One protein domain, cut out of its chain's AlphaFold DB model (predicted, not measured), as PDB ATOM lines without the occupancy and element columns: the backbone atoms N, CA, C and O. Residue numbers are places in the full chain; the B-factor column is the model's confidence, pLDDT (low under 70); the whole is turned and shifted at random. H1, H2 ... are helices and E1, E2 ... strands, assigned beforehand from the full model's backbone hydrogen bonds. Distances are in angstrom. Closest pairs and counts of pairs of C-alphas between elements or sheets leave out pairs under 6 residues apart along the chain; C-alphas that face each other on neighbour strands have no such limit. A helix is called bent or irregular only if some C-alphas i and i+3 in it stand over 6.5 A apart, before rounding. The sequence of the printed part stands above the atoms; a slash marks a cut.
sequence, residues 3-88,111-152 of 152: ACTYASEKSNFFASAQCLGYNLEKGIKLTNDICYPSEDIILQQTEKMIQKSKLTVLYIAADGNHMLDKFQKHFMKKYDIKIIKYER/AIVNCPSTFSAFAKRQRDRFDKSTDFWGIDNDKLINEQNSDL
ATOM      1  N   ALA A   3      22.002  -9.568   7.935       88.38
ATOM      2  CA  ALA A   3      21.376  -8.369   7.385       88.38
ATOM      3  C   ALA A   3      22.019  -7.075   7.938       88.38
ATOM      4  O   ALA A   3      22.123  -6.086   7.217       88.38
ATOM      5  N   CYS A   4      22.505  -7.097   9.185       91.38
ATOM      6  CA  CYS A   4      23.083  -5.927   9.840       91.38
ATOM      7  C   CYS A   4      24.440  -5.497   9.271       91.38
ATOM      8  O   CYS A   4      24.823  -4.348   9.468       91.38
ATOM      9  N   THR A   5      25.122  -6.340   8.483       88.94
ATOM     10  CA  THR A   5      26.362  -5.930   7.796       88.94
ATOM     11  C   THR A   5      26.128  -4.793   6.801       88.94
ATOM     12  O   THR A   5      27.061  -4.073   6.481       88.94
ATOM     13  N   TYR A   6      24.884  -4.613   6.344       87.06
ATOM     14  CA  TYR A   6      24.471  -3.549   5.423       87.06
ATOM     15  C   TYR A   6      23.704  -2.417   6.124       87.06
ATOM     16  O   TYR A   6      23.112  -1.564   5.462       87.06
ATOM     17  N   ALA A   7      23.646  -2.415   7.462       83.19
ATOM     18  CA  ALA A   7      22.812  -1.481   8.216       83.19
ATOM     19  C   ALA A   7      23.280  -0.024   8.070       83.19
ATOM     20  O   ALA A   7      22.454   0.870   7.921       83.19
ATOM     21  N   SER A   8      24.593   0.215   8.052       80.25
ATOM     22  CA  SER A   8      25.178   1.557   7.915       80.25
ATOM     23  C   SER A   8      25.021   2.167   6.520       80.25
ATOM     24  O   SER A   8      25.189   3.373   6.356       80.25
ATOM     25  N   GLU A   9      24.697   1.356   5.512       83.38
ATOM     26  CA  GLU A   9      24.551   1.797   4.121       83.38
ATOM     27  C   GLU A   9      23.150   2.345   3.816       83.38
ATOM     28  O   GLU A   9      22.940   2.968   2.774       83.38
ATOM     29  N   LYS A  10      22.170   2.114   4.701       74.94
ATOM     30  CA  LYS A  10      20.763   2.470   4.473       74.94
ATOM     31  C   LYS A  10      20.231   3.369   5.582       74.94
ATOM     32  O   LYS A  10      20.336   3.052   6.759       74.94
ATOM     33  N   SER A  11      19.576   4.465   5.198       70.44
ATOM     34  CA  SER A  11      18.849   5.332   6.137       70.44
ATOM     35  C   SER A  11      17.587   4.658   6.692       70.44
ATOM     36  O   SER A  11      17.269   4.812   7.868       70.44
ATOM     37  N   ASN A  12      16.911   3.857   5.863       83.69
ATOM     38  CA  ASN A  12      15.720   3.089   6.217       83.69
ATOM     39  C   ASN A  12      15.998   1.589   6.091       83.69
ATOM     40  O   ASN A  12      16.262   1.075   5.001       83.69
ATOM     41  N   PHE A  13      15.929   0.881   7.217       92.62
ATOM     42  CA  PHE A  13      16.248  -0.537   7.311       92.62
ATOM     43  C   PHE A  13      15.229  -1.248   8.202       92.62
ATOM     44  O   PHE A  13      15.229  -1.096   9.425       92.62
ATOM     45  N   PHE A  14      14.340  -2.024   7.580       95.31
ATOM     46  CA  PHE A  14      13.224  -2.682   8.261       95.31
ATOM     47  C   PHE A  14      12.420  -1.696   9.127       95.31
ATOM     48  O   PHE A  14      11.869  -0.732   8.600       95.31
ATOM     49  N   ALA A  15      12.341  -1.919  10.441       96.94
ATOM     50  CA  ALA A  15      11.606  -1.064  11.362       96.94
ATOM     51  C   ALA A  15      12.444   0.080  11.960       96.94
ATOM     52  O   ALA A  15      11.984   0.702  12.915       96.94
ATOM     53  N   SER A  16      13.637   0.385  11.429       95.56
ATOM     54  CA  SER A  16      14.568   1.359  12.026       95.56
ATOM     55  C   SER A  16      13.956   2.743  12.274       95.56
ATOM     56  O   SER A  16      14.311   3.412  13.245       95.56
ATOM     57  N   ALA A  17      12.967   3.146  11.473       94.81
ATOM     58  CA  ALA A  17      12.221   4.389  11.665       94.81
ATOM     59  C   ALA A  17      11.600   4.525  13.073       94.81
ATOM     60  O   ALA A  17      11.425   5.640  13.557       94.81
ATOM     61  N   GLN A  18      11.332   3.426  13.791       95.06
ATOM     62  CA  GLN A  18      10.813   3.487  15.165       95.06
ATOM     63  C   GLN A  18      11.787   4.167  16.148       95.06
ATOM     64  O   GLN A  18      11.356   4.829  17.101       95.06
ATOM     65  N   CYS A  19      13.098   4.035  15.917       93.94
ATOM     66  CA  CYS A  19      14.127   4.637  16.765       93.94
ATOM     67  C   CYS A  19      14.869   5.801  16.103       93.94
ATOM     68  O   CYS A  19      15.389   6.633  16.836       93.94
ATOM     69  N   LEU A  20      14.882   5.899  14.769       92.88
ATOM     70  CA  LEU A  20      15.585   6.964  14.037       92.88
ATOM     71  C   LEU A  20      14.644   8.067  13.527       92.88
ATOM     72  O   LEU A  20      15.081   9.193  13.302       92.88
ATOM     73  N   GLY A  21      13.355   7.749  13.381       91.56
ATOM     74  CA  GLY A  21      12.403   8.540  12.610       91.56
ATOM     75  C   GLY A  21      12.423   8.184  11.111       91.56
ATOM     76  O   GLY A  21      13.351   7.530  10.634       91.56
ATOM     77  N   TYR A  22      11.371   8.547  10.372       88.75
ATOM     78  CA  TYR A  22      11.220   8.209   8.947       88.75
ATOM     79  C   TYR A  22      12.207   8.960   8.043       88.75
ATOM     80  O   TYR A  22      12.602   8.438   6.998       88.75
ATOM     81  N   ASN A  23      12.621  10.155   8.462       87.69
ATOM     82  CA  ASN A  23      13.587  11.008   7.773       87.69
ATOM     83  C   ASN A  23      14.788  11.343   8.669       87.69
ATOM     84  O   ASN A  23      15.386  12.407   8.523       87.69
ATOM     85  N   LEU A  24      15.143  10.444   9.596       84.38
ATOM     86  CA  LEU A  24      16.212  10.655  10.581       84.38
ATOM     87  C   LEU A  24      15.960  11.871  11.490       84.38
ATOM     88  O   LEU A  24      16.902  12.533  11.927       84.38
ATOM     89  N   GLU A  25      14.694  12.160  11.810       85.88
ATOM     90  CA  GLU A  25      14.298  13.322  12.619       85.88
ATOM     91  C   GLU A  25      14.904  13.298  14.030       85.88
ATOM     92  O   GLU A  25      14.971  14.326  14.696       85.88
ATOM     93  N   LYS A  26      15.362  12.130  14.494       84.50
ATOM     94  CA  LYS A  26      16.020  11.976  15.797       84.50
ATOM     95  C   LYS A  26      17.528  12.238  15.759       84.50
ATOM     96  O   LYS A  26      18.171  12.116  16.793       84.50
ATOM     97  N   GLY A  27      18.108  12.545  14.594       85.94
ATOM     98  CA  GLY A  27      19.541  12.840  14.437       85.94
ATOM     99  C   GLY A  27      20.475  11.632  14.598       85.94
ATOM    100  O   GLY A  27      21.692  11.770  14.516       85.94
ATOM    101  N   ILE A  28      19.924  10.431  14.793       88.44
ATOM    102  CA  ILE A  28      20.677   9.192  15.005       88.44
ATOM    103  C   ILE A  28      20.815   8.472  13.665       88.44
ATOM    104  O   ILE A  28      19.834   8.287  12.945       88.44
ATOM    105  N   LYS A  29      22.025   8.019  13.334       89.94
ATOM    106  CA  LYS A  29      22.259   7.142  12.178       89.94
ATOM    107  C   LYS A  29      22.182   5.683  12.596       89.94
ATOM    108  O   LYS A  29      22.617   5.329  13.687       89.94
ATOM    109  N   LEU A  30      21.686   4.829  11.703       91.56
ATOM    110  CA  LEU A  30      21.715   3.391  11.926       91.56
ATOM    111  C   LEU A  30      23.165   2.890  11.923       91.56
ATOM    112  O   LEU A  30      23.854   2.970  10.908       91.56
ATOM    113  N   THR A  31      23.622   2.361  13.053       92.38
ATOM    114  CA  THR A  31      24.936   1.722  13.181       92.38
ATOM    115  C   THR A  31      24.787   0.211  13.312       92.38
ATOM    116  O   THR A  31      23.700  -0.306  13.597       92.38
ATOM    117  N   ASN A  32      25.896  -0.514  13.136       91.75
ATOM    118  CA  ASN A  32      25.903  -1.947  13.406       91.75
ATOM    119  C   ASN A  32      25.568  -2.238  14.876       91.75
ATOM    120  O   ASN A  32      24.807  -3.156  15.129       91.75
ATOM    121  N   ASP A  33      26.013  -1.407  15.821       93.38
ATOM    122  CA  ASP A  33      25.695  -1.566  17.246       93.38
ATOM    123  C   ASP A  33      24.200  -1.386  17.560       93.38
ATOM    124  O   ASP A  33      23.672  -2.037  18.457       93.38
ATOM    125  N   ILE A  34      23.489  -0.541  16.803       95.00
ATOM    126  CA  ILE A  34      22.028  -0.396  16.923       95.00
ATOM    127  C   ILE A  34      21.301  -1.605  16.310       95.00
ATOM    128  O   ILE A  34      20.246  -2.026  16.795       95.00
ATOM    129  N   CYS A  35      21.839  -2.165  15.223       95.69
ATOM    130  CA  CYS A  35      21.227  -3.288  14.512       95.69
ATOM    131  C   CYS A  35      21.509  -4.642  15.172       95.69
ATOM    132  O   CYS A  35      20.615  -5.482  15.281       95.69
ATOM    133  N   TYR A  36      22.744  -4.848  15.607       95.62
ATOM    134  CA  TYR A  36      23.285  -6.075  16.165       95.62
ATOM    135  C   TYR A  36      24.276  -5.731  17.290       95.62
ATOM    136  O   TYR A  36      25.491  -5.760  17.083       95.62
ATOM    137  N   PRO A  37      23.757  -5.339  18.467       96.06
ATOM    138  CA  PRO A  37      24.578  -4.888  19.583       96.06
ATOM    139  C   PRO A  37      25.519  -5.991  20.068       96.06
ATOM    140  O   PRO A  37      25.156  -7.169  20.100       96.06
ATOM    141  N   SER A  38      26.713  -5.592  20.505       96.00
ATOM    142  CA  SER A  38      27.639  -6.504  21.172       96.00
ATOM    143  C   SER A  38      27.106  -6.940  22.540       96.00
ATOM    144  O   SER A  38      26.271  -6.269  23.154       96.00
ATOM    145  N   GLU A  39      27.641  -8.051  23.056       96.56
ATOM    146  CA  GLU A  39      27.313  -8.523  24.405       96.56
ATOM    147  C   GLU A  39      27.564  -7.436  25.464       96.56
ATOM    148  O   GLU A  39      26.753  -7.265  26.372       96.56
ATOM    149  N   ASP A  40      28.645  -6.663  25.319       96.88
ATOM    150  CA  ASP A  40      28.998  -5.592  26.252       96.88
ATOM    151  C   ASP A  40      27.960  -4.467  26.250       96.88
ATOM    152  O   ASP A  40      27.566  -4.002  27.319       96.88
ATOM    153  N   ILE A  41      27.460  -4.065  25.074       97.06
ATOM    154  CA  ILE A  41      26.396  -3.055  24.964       97.06
ATOM    155  C   ILE A  41      25.125  -3.556  25.655       97.06
ATOM    156  O   ILE A  41      24.528  -2.825  26.452       97.06
ATOM    157  N   ILE A  42      24.741  -4.811  25.395       97.88
ATOM    158  CA  ILE A  42      23.564  -5.437  26.008       97.88
ATOM    159  C   ILE A  42      23.701  -5.439  27.536       97.88
ATOM    160  O   ILE A  42      22.791  -4.993  28.241       97.88
ATOM    161  N   LEU A  43      24.839  -5.893  28.069       97.88
ATOM    162  CA  LEU A  43      25.076  -5.953  29.513       97.88
ATOM    163  C   LEU A  43      25.108  -4.556  30.145       97.88
ATOM    164  O   LEU A  43      24.444  -4.338  31.157       97.88
ATOM    165  N   GLN A  44      25.805  -3.591  29.543       97.06
ATOM    166  CA  GLN A  44      25.918  -2.230  30.076       97.06
ATOM    167  C   GLN A  44      24.570  -1.501  30.113       97.06
ATOM    168  O   GLN A  44      24.203  -0.936  31.146       97.06
ATOM    169  N   GLN A  45      23.810  -1.510  29.014       97.31
ATOM    170  CA  GLN A  45      22.504  -0.841  28.979       97.31
ATOM    171  C   GLN A  45      21.486  -1.542  29.891       97.31
ATOM    172  O   GLN A  45      20.696  -0.868  30.557       97.31
ATOM    173  N   THR A  46      21.550  -2.873  30.011       97.25
ATOM    174  CA  THR A  46      20.724  -3.606  30.983       97.25
ATOM    175  C   THR A  46      21.080  -3.224  32.421       97.25
ATOM    176  O   THR A  46      20.179  -2.983  33.223       97.25
ATOM    177  N   GLU A  47      22.369  -3.103  32.759       96.88
ATOM    178  CA  GLU A  47      22.824  -2.690  34.097       96.88
ATOM    179  C   GLU A  47      22.310  -1.290  34.449       96.88
ATOM    180  O   GLU A  47      21.720  -1.100  35.516       96.88
ATOM    181  N   LYS A  48      22.437  -0.331  33.517       95.50
ATOM    182  CA  LYS A  48      21.884   1.026  33.667       95.50
ATOM    183  C   LYS A  48      20.380   0.984  33.958       95.50
ATOM    184  O   LYS A  48      19.908   1.653  34.878       95.50
ATOM    185  N   MET A  49      19.623   0.173  33.218       95.19
ATOM    186  CA  MET A  49      18.176   0.028  33.408       95.19
ATOM    187  C   MET A  49      17.820  -0.590  34.768       95.19
ATOM    188  O   MET A  49      16.908  -0.099  35.443       95.19
ATOM    189  N   ILE A  50      18.541  -1.632  35.197       95.56
ATOM    190  CA  ILE A  50      18.358  -2.269  36.512       95.56
ATOM    191  C   ILE A  50      18.559  -1.242  37.629       95.56
ATOM    192  O   ILE A  50      17.709  -1.137  38.515       95.56
ATOM    193  N   GLN A  51      19.629  -0.447  37.557       94.25
ATOM    194  CA  GLN A  51      19.945   0.585  38.547       94.25
ATOM    195  C   GLN A  51      18.899   1.710  38.557       94.25
ATOM    196  O   GLN A  51      18.353   2.035  39.613       94.25
ATOM    197  N   LYS A  52      18.573   2.269  37.382       93.50
ATOM    198  CA  LYS A  52      17.629   3.391  37.225       93.50
ATOM    199  C   LYS A  52      16.219   3.027  37.691       93.50
ATOM    200  O   LYS A  52      15.541   3.842  38.312       93.50
ATOM    201  N   SER A  53      15.782   1.799  37.417       91.81
ATOM    202  CA  SER A  53      14.396   1.369  37.645       91.81
ATOM    203  C   SER A  53      14.188   0.453  38.850       91.81
ATOM    204  O   SER A  53      13.036   0.097  39.120       91.81
ATOM    205  N   LYS A  54      15.262   0.072  39.559       92.12
ATOM    206  CA  LYS A  54      15.254  -0.876  40.690       92.12
ATOM    207  C   LYS A  54      14.485  -2.161  40.352       92.12
ATOM    208  O   LYS A  54      13.531  -2.534  41.033       92.12
ATOM    209  N   LEU A  55      14.848  -2.783  39.231       92.12
ATOM    210  CA  LEU A  55      14.155  -3.963  38.708       92.12
ATOM    211  C   LEU A  55      14.434  -5.204  39.561       92.12
ATOM    212  O   LEU A  55      15.582  -5.479  39.889       92.12
ATOM    213  N   THR A  56      13.392  -5.989  39.837       95.00
ATOM    214  CA  THR A  56      13.489  -7.283  40.539       95.00
ATOM    215  C   THR A  56      13.382  -8.483  39.600       95.00
ATOM    216  O   THR A  56      13.727  -9.601  39.974       95.00
ATOM    217  N   VAL A  57      12.925  -8.272  38.360       97.19
ATOM    218  CA  VAL A  57      12.810  -9.315  37.336       97.19
ATOM    219  C   VAL A  57      13.313  -8.782  35.998       97.19
ATOM    220  O   VAL A  57      12.871  -7.727  35.540       97.19
ATOM    221  N   LEU A  58      14.208  -9.539  35.368       97.81
ATOM    222  CA  LEU A  58      14.665  -9.353  33.994       97.81
ATOM    223  C   LEU A  58      14.107 -10.494  33.140       97.81
ATOM    224  O   LEU A  58      14.455 -11.655  33.347       97.81
ATOM    225  N   TYR A  59      13.241 -10.151  32.189       98.12
ATOM    226  CA  TYR A  59      12.734 -11.082  31.184       98.12
ATOM    227  C   TYR A  59      13.518 -10.926  29.880       98.12
ATOM    228  O   TYR A  59      13.714  -9.799  29.423       98.12
ATOM    229  N   ILE A  60      13.943 -12.038  29.282       97.88
ATOM    230  CA  ILE A  60      14.713 -12.058  28.035       97.88
ATOM    231  C   ILE A  60      13.922 -12.812  26.967       97.88
ATOM    232  O   ILE A  60      13.662 -14.005  27.118       97.88
ATOM    233  N   ALA A  61      13.601 -12.109  25.881       97.12
ATOM    234  CA  ALA A  61      13.103 -12.682  24.635       97.12
ATOM    235  C   ALA A  61      14.229 -12.658  23.596       97.12
ATOM    236  O   ALA A  61      14.804 -11.594  23.348       97.12
ATOM    237  N   ALA A  62      14.532 -13.801  22.986       94.69
ATOM    238  CA  ALA A  62      15.500 -13.896  21.899       94.69
ATOM    239  C   ALA A  62      15.066 -14.949  20.871       94.69
ATOM    240  O   ALA A  62      14.487 -15.975  21.216       94.69
ATOM    241  N   ASP A  63      15.392 -14.711  19.606       89.81
ATOM    242  CA  ASP A  63      15.195 -15.656  18.500       89.81
ATOM    243  C   ASP A  63      16.243 -16.787  18.484       89.81
ATOM    244  O   ASP A  63      16.026 -17.829  17.871       89.81
ATOM    245  N   GLY A  64      17.370 -16.603  19.183       88.31
ATOM    246  CA  GLY A  64      18.433 -17.599  19.326       88.31
ATOM    247  C   GLY A  64      19.065 -17.604  20.719       88.31
ATOM    248  O   GLY A  64      18.567 -18.233  21.658       88.31
ATOM    249  N   ASN A  65      20.208 -16.933  20.867       92.50
ATOM    250  CA  ASN A  65      20.959 -16.925  22.122       92.50
ATOM    251  C   ASN A  65      20.340 -15.962  23.149       92.50
ATOM    252  O   ASN A  65      20.356 -14.750  22.966       92.50
ATOM    253  N   HIS A  66      19.863 -16.506  24.269       94.75
ATOM    254  CA  HIS A  66      19.276 -15.732  25.367       94.75
ATOM    255  C   HIS A  66      20.315 -15.183  26.361       94.75
ATOM    256  O   HIS A  66      19.951 -14.496  27.310       94.75
ATOM    257  N   MET A  67      21.602 -15.514  26.201       96.38
ATOM    258  CA  MET A  67      22.706 -15.032  27.043       96.38
ATOM    259  C   MET A  67      22.509 -15.251  28.557       96.38
ATOM    260  O   MET A  67      23.102 -14.533  29.364       96.38
ATOM    261  N   LEU A  68      21.701 -16.239  28.967       96.50
ATOM    262  CA  LEU A  68      21.318 -16.434  30.372       96.50
ATOM    263  C   LEU A  68      22.535 -16.521  31.296       96.50
ATOM    264  O   LEU A  68      22.603 -15.780  32.272       96.50
ATOM    265  N   ASP A  69      23.535 -17.331  30.949       96.75
ATOM    266  CA  ASP A  69      24.753 -17.482  31.752       96.75
ATOM    267  C   ASP A  69      25.512 -16.166  31.933       96.75
ATOM    268  O   ASP A  69      26.062 -15.899  33.004       96.75
ATOM    269  N   LYS A  70      25.569 -15.337  30.885       97.56
ATOM    270  CA  LYS A  70      26.254 -14.037  30.910       97.56
ATOM    271  C   LYS A  70      25.511 -13.085  31.836       97.56
ATOM    272  O   LYS A  70      26.120 -12.506  32.733       97.56
ATOM    273  N   PHE A  71      24.195 -12.999  31.671       97.94
ATOM    274  CA  PHE A  71      23.327 -12.186  32.511       97.94
ATOM    275  C   PHE A  71      23.381 -12.609  33.982       97.94
ATOM    276  O   PHE A  71      23.568 -11.768  34.861       97.94
ATOM    277  N   GLN A  72      23.292 -13.909  34.264       97.00
ATOM    278  CA  GLN A  72      23.354 -14.442  35.624       97.00
ATOM    279  C   GLN A  72      24.701 -14.146  36.287       97.00
ATOM    280  O   GLN A  72      24.734 -13.619  37.401       97.00
ATOM    281  N   LYS A  73      25.816 -14.416  35.591       97.12
ATOM    282  CA  LYS A  73      27.170 -14.133  36.097       97.12
ATOM    283  C   LYS A  73      27.390 -12.642  36.350       97.12
ATOM    284  O   LYS A  73      28.027 -12.299  37.345       97.12
ATOM    285  N   HIS A  74      26.877 -11.778  35.472       97.12
ATOM    286  CA  HIS A  74      27.090 -10.333  35.557       97.12
ATOM    287  C   HIS A  74      26.208  -9.658  36.618       97.12
ATOM    288  O   HIS A  74      26.675  -8.724  37.273       97.12
ATOM    289  N   PHE A  75      24.972 -10.136  36.835       97.75
ATOM    290  CA  PHE A  75      23.979  -9.441  37.668       97.75
ATOM    291  C   PHE A  75      23.636 -10.088  39.009       97.75
ATOM    292  O   PHE A  75      23.529  -9.359  39.993       97.75
ATOM    293  N   MET A  76      23.491 -11.412  39.109       95.31
ATOM    294  CA  MET A  76      22.901 -12.032  40.315       95.31
ATOM    295  C   MET A  76      23.772 -11.926  41.575       95.31
ATOM    296  O   MET A  76      23.282 -12.110  42.681       95.31
ATOM    297  N   LYS A  77      25.068 -11.617  41.433       94.56
ATOM    298  CA  LYS A  77      25.958 -11.330  42.577       94.56
ATOM    299  C   LYS A  77      25.878  -9.881  43.063       94.56
ATOM    300  O   LYS A  77      26.331  -9.592  44.164       94.56
ATOM    301  N   LYS A  78      25.372  -8.973  42.224       96.00
ATOM    302  CA  LYS A  78      25.335  -7.523  42.470       96.00
ATOM    303  C   LYS A  78      23.935  -7.027  42.833       96.00
ATOM    304  O   LYS A  78      23.808  -6.047  43.558       96.00
ATOM    305  N   TYR A  79      22.906  -7.681  42.298       96.75
ATOM    306  CA  TYR A  79      21.514  -7.261  42.389       96.75
ATOM    307  C   TYR A  79      20.633  -8.438  42.797       96.75
ATOM    308  O   TYR A  79      20.815  -9.552  42.304       96.75
ATOM    309  N   ASP A  80      19.639  -8.168  43.641       95.75
ATOM    310  CA  ASP A  80      18.559  -9.111  43.929       95.75
ATOM    311  C   ASP A  80      17.557  -9.112  42.762       95.75
ATOM    312  O   ASP A  80      16.533  -8.425  42.775       95.75
ATOM    313  N   ILE A  81      17.928  -9.803  41.680       96.69
ATOM    314  CA  ILE A  81      17.163  -9.851  40.433       96.69
ATOM    315  C   ILE A  81      16.966 -11.287  39.955       96.69
ATOM    316  O   ILE A  81      17.906 -12.081  39.863       96.69
ATOM    317  N   LYS A  82      15.729 -11.615  39.582       97.44
ATOM    318  CA  LYS A  82      15.387 -12.876  38.928       97.44
ATOM    319  C   LYS A  82      15.518 -12.726  37.416       97.44
ATOM    320  O   LYS A  82      14.877 -11.864  36.824       97.44
ATOM    321  N   ILE A  83      16.300 -13.594  36.786       98.00
ATOM    322  CA  ILE A  83      16.504 -13.594  35.334       98.00
ATOM    323  C   ILE A  83      15.732 -14.767  34.742       98.00
ATOM    324  O   ILE A  83      15.938 -15.909  35.156       98.00
ATOM    325  N   ILE A  84      14.814 -14.484  33.820       97.19
ATOM    326  CA  ILE A  84      13.898 -15.475  33.247       97.19
ATOM    327  C   ILE A  84      13.779 -15.325  31.731       97.19
ATOM    328  O   ILE A  84      13.907 -14.234  31.182       97.19
ATOM    329  N   LYS A  85      13.466 -16.438  31.072       95.94
ATOM    330  CA  LYS A  85      12.952 -16.492  29.702       95.94
ATOM    331  C   LYS A  85      11.713 -17.375  29.684       95.94
ATOM    332  O   LYS A  85      11.494 -18.144  30.627       95.94
ATOM    333  N   TYR A  86      10.917 -17.285  28.630       94.81
ATOM    334  CA  TYR A  86       9.869 -18.267  28.424       94.81
ATOM    335  C   TYR A  86      10.482 -19.612  28.007       94.81
ATOM    336  O   TYR A  86      11.266 -19.707  27.062       94.81
ATOM    337  N   GLU A  87      10.161 -20.661  28.762       91.69
ATOM    338  CA  GLU A  87      10.544 -22.031  28.429       91.69
ATOM    339  C   GLU A  87       9.449 -22.644  27.565       91.69
ATOM    340  O   GLU A  87       8.400 -23.057  28.064       91.69
ATOM    341  N   ARG A  88       9.691 -22.662  26.251       87.38
ATOM    342  CA  ARG A  88       8.750 -23.183  25.260       87.38
ATOM    343  C   ARG A  88       8.500 -24.686  25.479       87.38
ATOM    344  O   ARG A  88       9.450 -25.469  25.383       87.38
ATOM    345  N   ALA A 111      11.278  -1.569  28.799       97.12
ATOM    346  CA  ALA A 111      11.793  -2.484  27.789       97.12
ATOM    347  C   ALA A 111      12.989  -1.849  27.075       97.12
ATOM    348  O   ALA A 111      12.968  -0.649  26.806       97.12
ATOM    349  N   ILE A 112      13.990  -2.667  26.754       98.12
ATOM    350  CA  ILE A 112      15.049  -2.325  25.803       98.12
ATOM    351  C   ILE A 112      14.902  -3.292  24.632       98.12
ATOM    352  O   ILE A 112      14.861  -4.506  24.841       98.12
ATOM    353  N   VAL A 113      14.753  -2.773  23.416       98.06
ATOM    354  CA  VAL A 113      14.423  -3.588  22.237       98.06
ATOM    355  C   VAL A 113      15.352  -3.301  21.057       98.06
ATOM    356  O   VAL A 113      16.122  -2.341  21.054       98.06
ATOM    357  N   ASN A 114      15.302  -4.150  20.032       98.00
ATOM    358  CA  ASN A 114      16.118  -3.982  18.833       98.00
ATOM    359  C   ASN A 114      15.441  -3.014  17.848       98.00
ATOM    360  O   ASN A 114      14.280  -3.200  17.485       98.00
ATOM    361  N   CYS A 115      16.163  -1.987  17.401       96.56
ATOM    362  CA  CYS A 115      15.580  -0.929  16.578       96.56
ATOM    363  C   CYS A 115      15.128  -1.373  15.171       96.56
ATOM    364  O   CYS A 115      14.005  -1.055  14.784       96.56
ATOM    365  N   PRO A 116      15.926  -2.087  14.360       96.75
ATOM    366  CA  PRO A 116      15.450  -2.515  13.044       96.75
ATOM    367  C   PRO A 116      14.469  -3.695  13.091       96.75
ATOM    368  O   PRO A 116      13.763  -3.939  12.113       96.75
ATOM    369  N   SER A 117      14.372  -4.423  14.204       97.50
ATOM    370  CA  SER A 117      13.479  -5.581  14.331       97.50
ATOM    371  C   SER A 117      11.992  -5.207  14.237       97.50
ATOM    372  O   SER A 117      11.449  -4.469  15.065       97.50
ATOM    373  N   THR A 118      11.291  -5.792  13.262       97.25
ATOM    374  CA  THR A 118       9.825  -5.682  13.133       97.25
ATOM    375  C   THR A 118       9.086  -6.398  14.266       97.25
ATOM    376  O   THR A 118       8.001  -5.960  14.647       97.25
ATOM    377  N   PHE A 119       9.693  -7.434  14.854       97.50
ATOM    378  CA  PHE A 119       9.204  -8.100  16.063       97.50
ATOM    379  C   PHE A 119       9.190  -7.130  17.252       97.50
ATOM    380  O   PHE A 119       8.165  -6.940  17.903       97.50
ATOM    381  N   SER A 120      10.296  -6.409  17.461       98.25
ATOM    382  CA  SER A 120      10.374  -5.348  18.476       98.25
ATOM    383  C   SER A 120       9.390  -4.206  18.198       98.25
ATOM    384  O   SER A 120       8.762  -3.690  19.122       98.25
ATOM    385  N   ALA A 121       9.188  -3.856  16.922       98.31
ATOM    386  CA  ALA A 121       8.254  -2.807  16.517       98.31
ATOM    387  C   ALA A 121       6.798  -3.107  16.903       98.31
ATOM    388  O   ALA A 121       6.035  -2.180  17.175       98.31
ATOM    389  N   PHE A 122       6.401  -4.384  16.934       98.25
ATOM    390  CA  PHE A 122       5.082  -4.784  17.422       98.25
ATOM    391  C   PHE A 122       4.897  -4.370  18.884       98.25
ATOM    392  O   PHE A 122       3.970  -3.623  19.199       98.25
ATOM    393  N   ALA A 123       5.823  -4.782  19.756       98.12
ATOM    394  CA  ALA A 123       5.765  -4.443  21.172       98.12
ATOM    395  C   ALA A 123       5.886  -2.929  21.394       98.12
ATOM    396  O   ALA A 123       5.109  -2.363  22.158       98.12
ATOM    397  N   LYS A 124       6.791  -2.245  20.679       98.25
ATOM    398  CA  LYS A 124       6.960  -0.784  20.754       98.25
ATOM    399  C   LYS A 124       5.662  -0.035  20.462       98.25
ATOM    400  O   LYS A 124       5.281   0.821  21.250       98.25
ATOM    401  N   ARG A 125       4.952  -0.377  19.380       98.25
ATOM    402  CA  ARG A 125       3.675   0.277  19.032       98.25
ATOM    403  C   ARG A 125       2.617   0.096  20.116       98.25
ATOM    404  O   ARG A 125       1.886   1.036  20.415       98.25
ATOM    405  N   GLN A 126       2.541  -1.091  20.720       98.25
ATOM    406  CA  GLN A 126       1.628  -1.309  21.836       98.25
ATOM    407  C   GLN A 126       2.040  -0.480  23.057       98.25
ATOM    408  O   GLN A 126       1.200   0.180  23.658       98.25
ATOM    409  N   ARG A 127       3.328  -0.473  23.405       98.06
ATOM    410  CA  ARG A 127       3.865   0.321  24.517       98.06
ATOM    411  C   ARG A 127       3.582   1.811  24.348       98.06
ATOM    412  O   ARG A 127       3.112   2.425  25.298       98.06
ATOM    413  N   ASP A 128       3.769   2.344  23.144       97.12
ATOM    414  CA  ASP A 128       3.480   3.745  22.809       97.12
ATOM    415  C   ASP A 128       2.010   4.091  23.012       97.12
ATOM    416  O   ASP A 128       1.690   5.144  23.548       97.12
ATOM    417  N   ARG A 129       1.097   3.182  22.646       97.44
ATOM    418  CA  ARG A 129      -0.341   3.393  22.851       97.44
ATOM    419  C   ARG A 129      -0.718   3.547  24.329       97.44
ATOM    420  O   ARG A 129      -1.754   4.149  24.613       97.44
ATOM    421  N   PHE A 130       0.090   2.991  25.230       96.50
ATOM    422  CA  PHE A 130      -0.101   3.005  26.682       96.50
ATOM    423  C   PHE A 130       0.964   3.837  27.420       96.50
ATOM    424  O   PHE A 130       1.188   3.601  28.608       96.50
ATOM    425  N   ASP A 131       1.645   4.755  26.725       95.25
ATOM    426  CA  ASP A 131       2.651   5.669  27.287       95.25
ATOM    427  C   ASP A 131       3.766   4.965  28.087       95.25
ATOM    428  O   ASP A 131       4.292   5.475  29.079       95.25
ATOM    429  N   LYS A 132       4.143   3.752  27.667       95.38
ATOM    430  CA  LYS A 132       5.224   2.977  28.288       95.38
ATOM    431  C   LYS A 132       6.564   3.291  27.622       95.38
ATOM    432  O   LYS A 132       6.726   3.128  26.413       95.38
ATOM    433  N   SER A 133       7.565   3.640  28.430       91.88
ATOM    434  CA  SER A 133       8.929   3.924  27.965       91.88
ATOM    435  C   SER A 133       9.558   2.722  27.255       91.88
ATOM    436  O   SER A 133       9.401   1.575  27.678       91.88
ATOM    437  N   THR A 134      10.281   2.963  26.165       96.62
ATOM    438  CA  THR A 134      11.030   1.916  25.461       96.62
ATOM    439  C   THR A 134      12.368   2.468  25.007       96.62
ATOM    440  O   THR A 134      12.403   3.448  24.265       96.62
ATOM    441  N   ASP A 135      13.439   1.810  25.427       96.81
ATOM    442  CA  ASP A 135      14.801   2.102  24.999       96.81
ATOM    443  C   ASP A 135      15.211   1.170  23.852       96.81
ATOM    444  O   ASP A 135      14.588   0.133  23.601       96.81
ATOM    445  N   PHE A 136      16.282   1.539  23.155       97.50
ATOM    446  CA  PHE A 136      16.833   0.760  22.054       97.50
ATOM    447  C   PHE A 136      18.303   0.450  22.300       97.50
ATOM    448  O   PHE A 136      19.060   1.297  22.786       97.50
ATOM    449  N   TRP A 137      18.716  -0.764  21.942       97.69
ATOM    450  CA  TRP A 137      20.123  -1.138  22.028       97.69
ATOM    451  C   TRP A 137      21.000  -0.220  21.170       97.69
ATOM    452  O   TRP A 137      20.587   0.211  20.092       97.69
ATOM    453  N   GLY A 138      22.196   0.104  21.663       95.44
ATOM    454  CA  GLY A 138      23.153   0.966  20.963       95.44
ATOM    455  C   GLY A 138      22.776   2.455  20.922       95.44
ATOM    456  O   GLY A 138      23.534   3.247  20.370       95.44
ATOM    457  N   ILE A 139      21.642   2.853  21.514       94.62
ATOM    458  CA  ILE A 139      21.207   4.252  21.622       94.62
ATOM    459  C   ILE A 139      21.240   4.691  23.088       94.62
ATOM    460  O   ILE A 139      20.532   4.138  23.931       94.62
ATOM    461  N   ASP A 140      22.055   5.700  23.400       86.44
ATOM    462  CA  ASP A 140      22.125   6.296  24.738       86.44
ATOM    463  C   ASP A 140      21.176   7.501  24.836       86.44
ATOM    464  O   ASP A 140      21.547   8.637  24.542       86.44
ATOM    465  N   ASN A 141      19.928   7.239  25.235       76.00
ATOM    466  CA  ASN A 141      18.890   8.266  25.366       76.00
ATOM    467  C   ASN A 141      19.268   9.376  26.363       76.00
ATOM    468  O   ASN A 141      18.891  10.526  26.155       76.00
ATOM    469  N   ASP A 142      20.035   9.060  27.413       71.38
ATOM    470  CA  ASP A 142      20.448  10.057  28.406       71.38
ATOM    471  C   ASP A 142      21.460  11.053  27.797       71.38
ATOM    472  O   ASP A 142      21.425  12.240  28.118       71.38
ATOM    473  N   LYS A 143      22.323  10.615  26.866       64.62
ATOM    474  CA  LYS A 143      23.225  11.523  26.128       64.62
ATOM    475  C   LYS A 143      22.473  12.422  25.153       64.62
ATOM    476  O   LYS A 143      22.724  13.619  25.138       64.62
ATOM    477  N   LEU A 144      21.519  11.863  24.411       67.56
ATOM    478  CA  LEU A 144      20.735  12.620  23.429       67.56
ATOM    479  C   LEU A 144      19.928  13.751  24.080       67.56
ATOM    480  O   LEU A 144      19.860  14.849  23.539       67.56
ATOM    481  N   ILE A 145      19.352  13.504  25.261       62.25
ATOM    482  CA  ILE A 145      18.629  14.531  26.025       62.25
ATOM    483  C   ILE A 145      19.589  15.617  26.526       62.25
ATOM    484  O   ILE A 145      19.257  16.799  26.490       62.25
ATOM    485  N   ASN A 146      20.782  15.241  26.993       59.47
ATOM    486  CA  ASN A 146      21.764  16.207  27.484       59.47
ATOM    487  C   ASN A 146      22.335  17.085  26.360       59.47
ATOM    488  O   ASN A 146      22.505  18.278  26.582       59.47
ATOM    489  N   GLU A 147      22.570  16.525  25.171       59.19
ATOM    490  CA  GLU A 147      23.014  17.277  23.986       59.19
ATOM    491  C   GLU A 147      21.933  18.264  23.510       59.19
ATOM    492  O   GLU A 147      22.221  19.432  23.269       59.19
ATOM    493  N   GLN A 148      20.662  17.850  23.495       57.16
ATOM    494  CA  GLN A 148      19.546  18.745  23.157       57.16
ATOM    495  C   GLN A 148      19.359  19.892  24.161       57.16
ATOM    496  O   GLN A 148      18.947  20.981  23.777       57.16
ATOM    497  N   ASN A 149      19.658  19.658  25.442       54.75
ATOM    498  CA  ASN A 149      19.576  20.689  26.479       54.75
ATOM    499  C   ASN A 149      20.811  21.603  26.527       54.75
ATOM    500  O   ASN A 149      20.718  22.675  27.114       54.75
ATOM    501  N   SER A 150      21.956  21.193  25.971       53.88
ATOM    502  CA  SER A 150      23.154  22.042  25.874       53.88
ATOM    503  C   SER A 150      23.143  22.991  24.674       53.88
ATOM    504  O   SER A 150      23.930  23.934  24.650       53.88
ATOM    505  N   ASP A 151      22.266  22.740  23.703       51.09
ATOM    506  CA  ASP A 151      22.065  23.574  22.511       51.09
ATOM    507  C   ASP A 151      20.968  24.654  22.702       51.09
ATOM    508  O   ASP A 151      20.624  25.362  21.752       51.09
ATOM    509  N   LEU A 152      20.423  24.783  23.922       44.72
ATOM    510  CA  LEU A 152      19.437  25.788  24.364       44.72
ATOM    511  C   LEU A 152      20.055  26.760  25.377       44.72
ATOM    512  O   LEU A 152      19.676  27.954  25.329       44.72
TER     513      LEU A 152
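This is residues 3 to 88 and 111 to 152 of the 152 residues of a protein of Rotaria sordida (UniProt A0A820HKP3). Two small pairs of parallel strands, each joined through a helix, make two neighbouring parts: E3 and E4 in the middle, with H4 on one side and H6 on the other, and E1 and E2 with H5 at one end. The stretch with H1, H2 and H3 makes the opposite end, and residues 145 to 152, of which 145 to 150 belong to H7, stick out. The printed part has 128 residues, with named elements in the order H1 H2 H3 H4 E1 H5 E2 E3 H6 E4 H7, and is mostly helix. It is compact, with a radius of gyration of the C-alphas of 15.3 A and spans of 41 by 36 by 29 A.

H1, residues 3 to 9, begins at C-alpha 3 (21.376, -8.369, 7.385) and is irregular, with C-alphas 5 and 8 7.6 A apart. H2 holds residues 17 to 20 and H3 residues 32 to 35. H4, residues 39 to 53, is the longest helix at 21.0 A, starting at C-alpha 39 (27.313, -8.523, 24.405). E1, residues 57 to 59, H5, residues 68 to 75 and 10.5 A long, and E2, residues 82 to 84, follow. After the cut come E3, residues 111 to 113, H6, residues 118 to 129 and 16.7 A long, and E4, residues 134 to 136. H7, residues 141 to 150, measures 14.4 A and ends at C-alpha 150 (23.154, 22.042, 25.874).

H1 touches H3, the closest C-alphas being those of Cys 4 and Cys 35, 5.7 A apart. H2 and H6 are close but not clearly touching, with C-alphas of Gln 18 and Ala 121 closest at 6.9 A. H4, with residues 43 to 47 alone, only just touches H5, with 3 pairs of C-alphas within 8 A; Leu 43 and Phe 71 have the closest C-alphas, 7.1 A apart. Their tilt is steep, 52 degrees, the same way. E1, H5, E2 and E3, H6, E4 are strand-helix-strand units, two parallel neighbour strands with a helix between, each with a right-handed crossover. In E1 and E2, N 58 and O 82 are within hydrogen-bond range at 2.8 A; in E3 and E4, N 113 and O 135 are at 2.9 A. The closest C-alphas of H4 and E3 are those of Thr 46 and Ile 112, 7.8 A apart, and those of H6 and E4 are Lys 124 and Thr 134, 6.8 A apart. H7 touches no helix. Every O i to N i+4 pair is within range in H4, H5 and H7; H6 has 7 of 8, H1 has 0 of 3 but 3 of 4 O i to N i+3 pairs, and H2 and H3 are too short for an O i to N i+4 pair.

The two C-alphas farthest apart, those of Arg 88 and Leu 152, are 50.1 A apart. Residues 89 to 110 are not printed, and C-alphas 88 and 111 are 21.1 A apart across the cut. Of the links printed whole, H2 to H3 is long. Mean pLDDT of the printed part is 90.8; residues 143 to 152 are under 70.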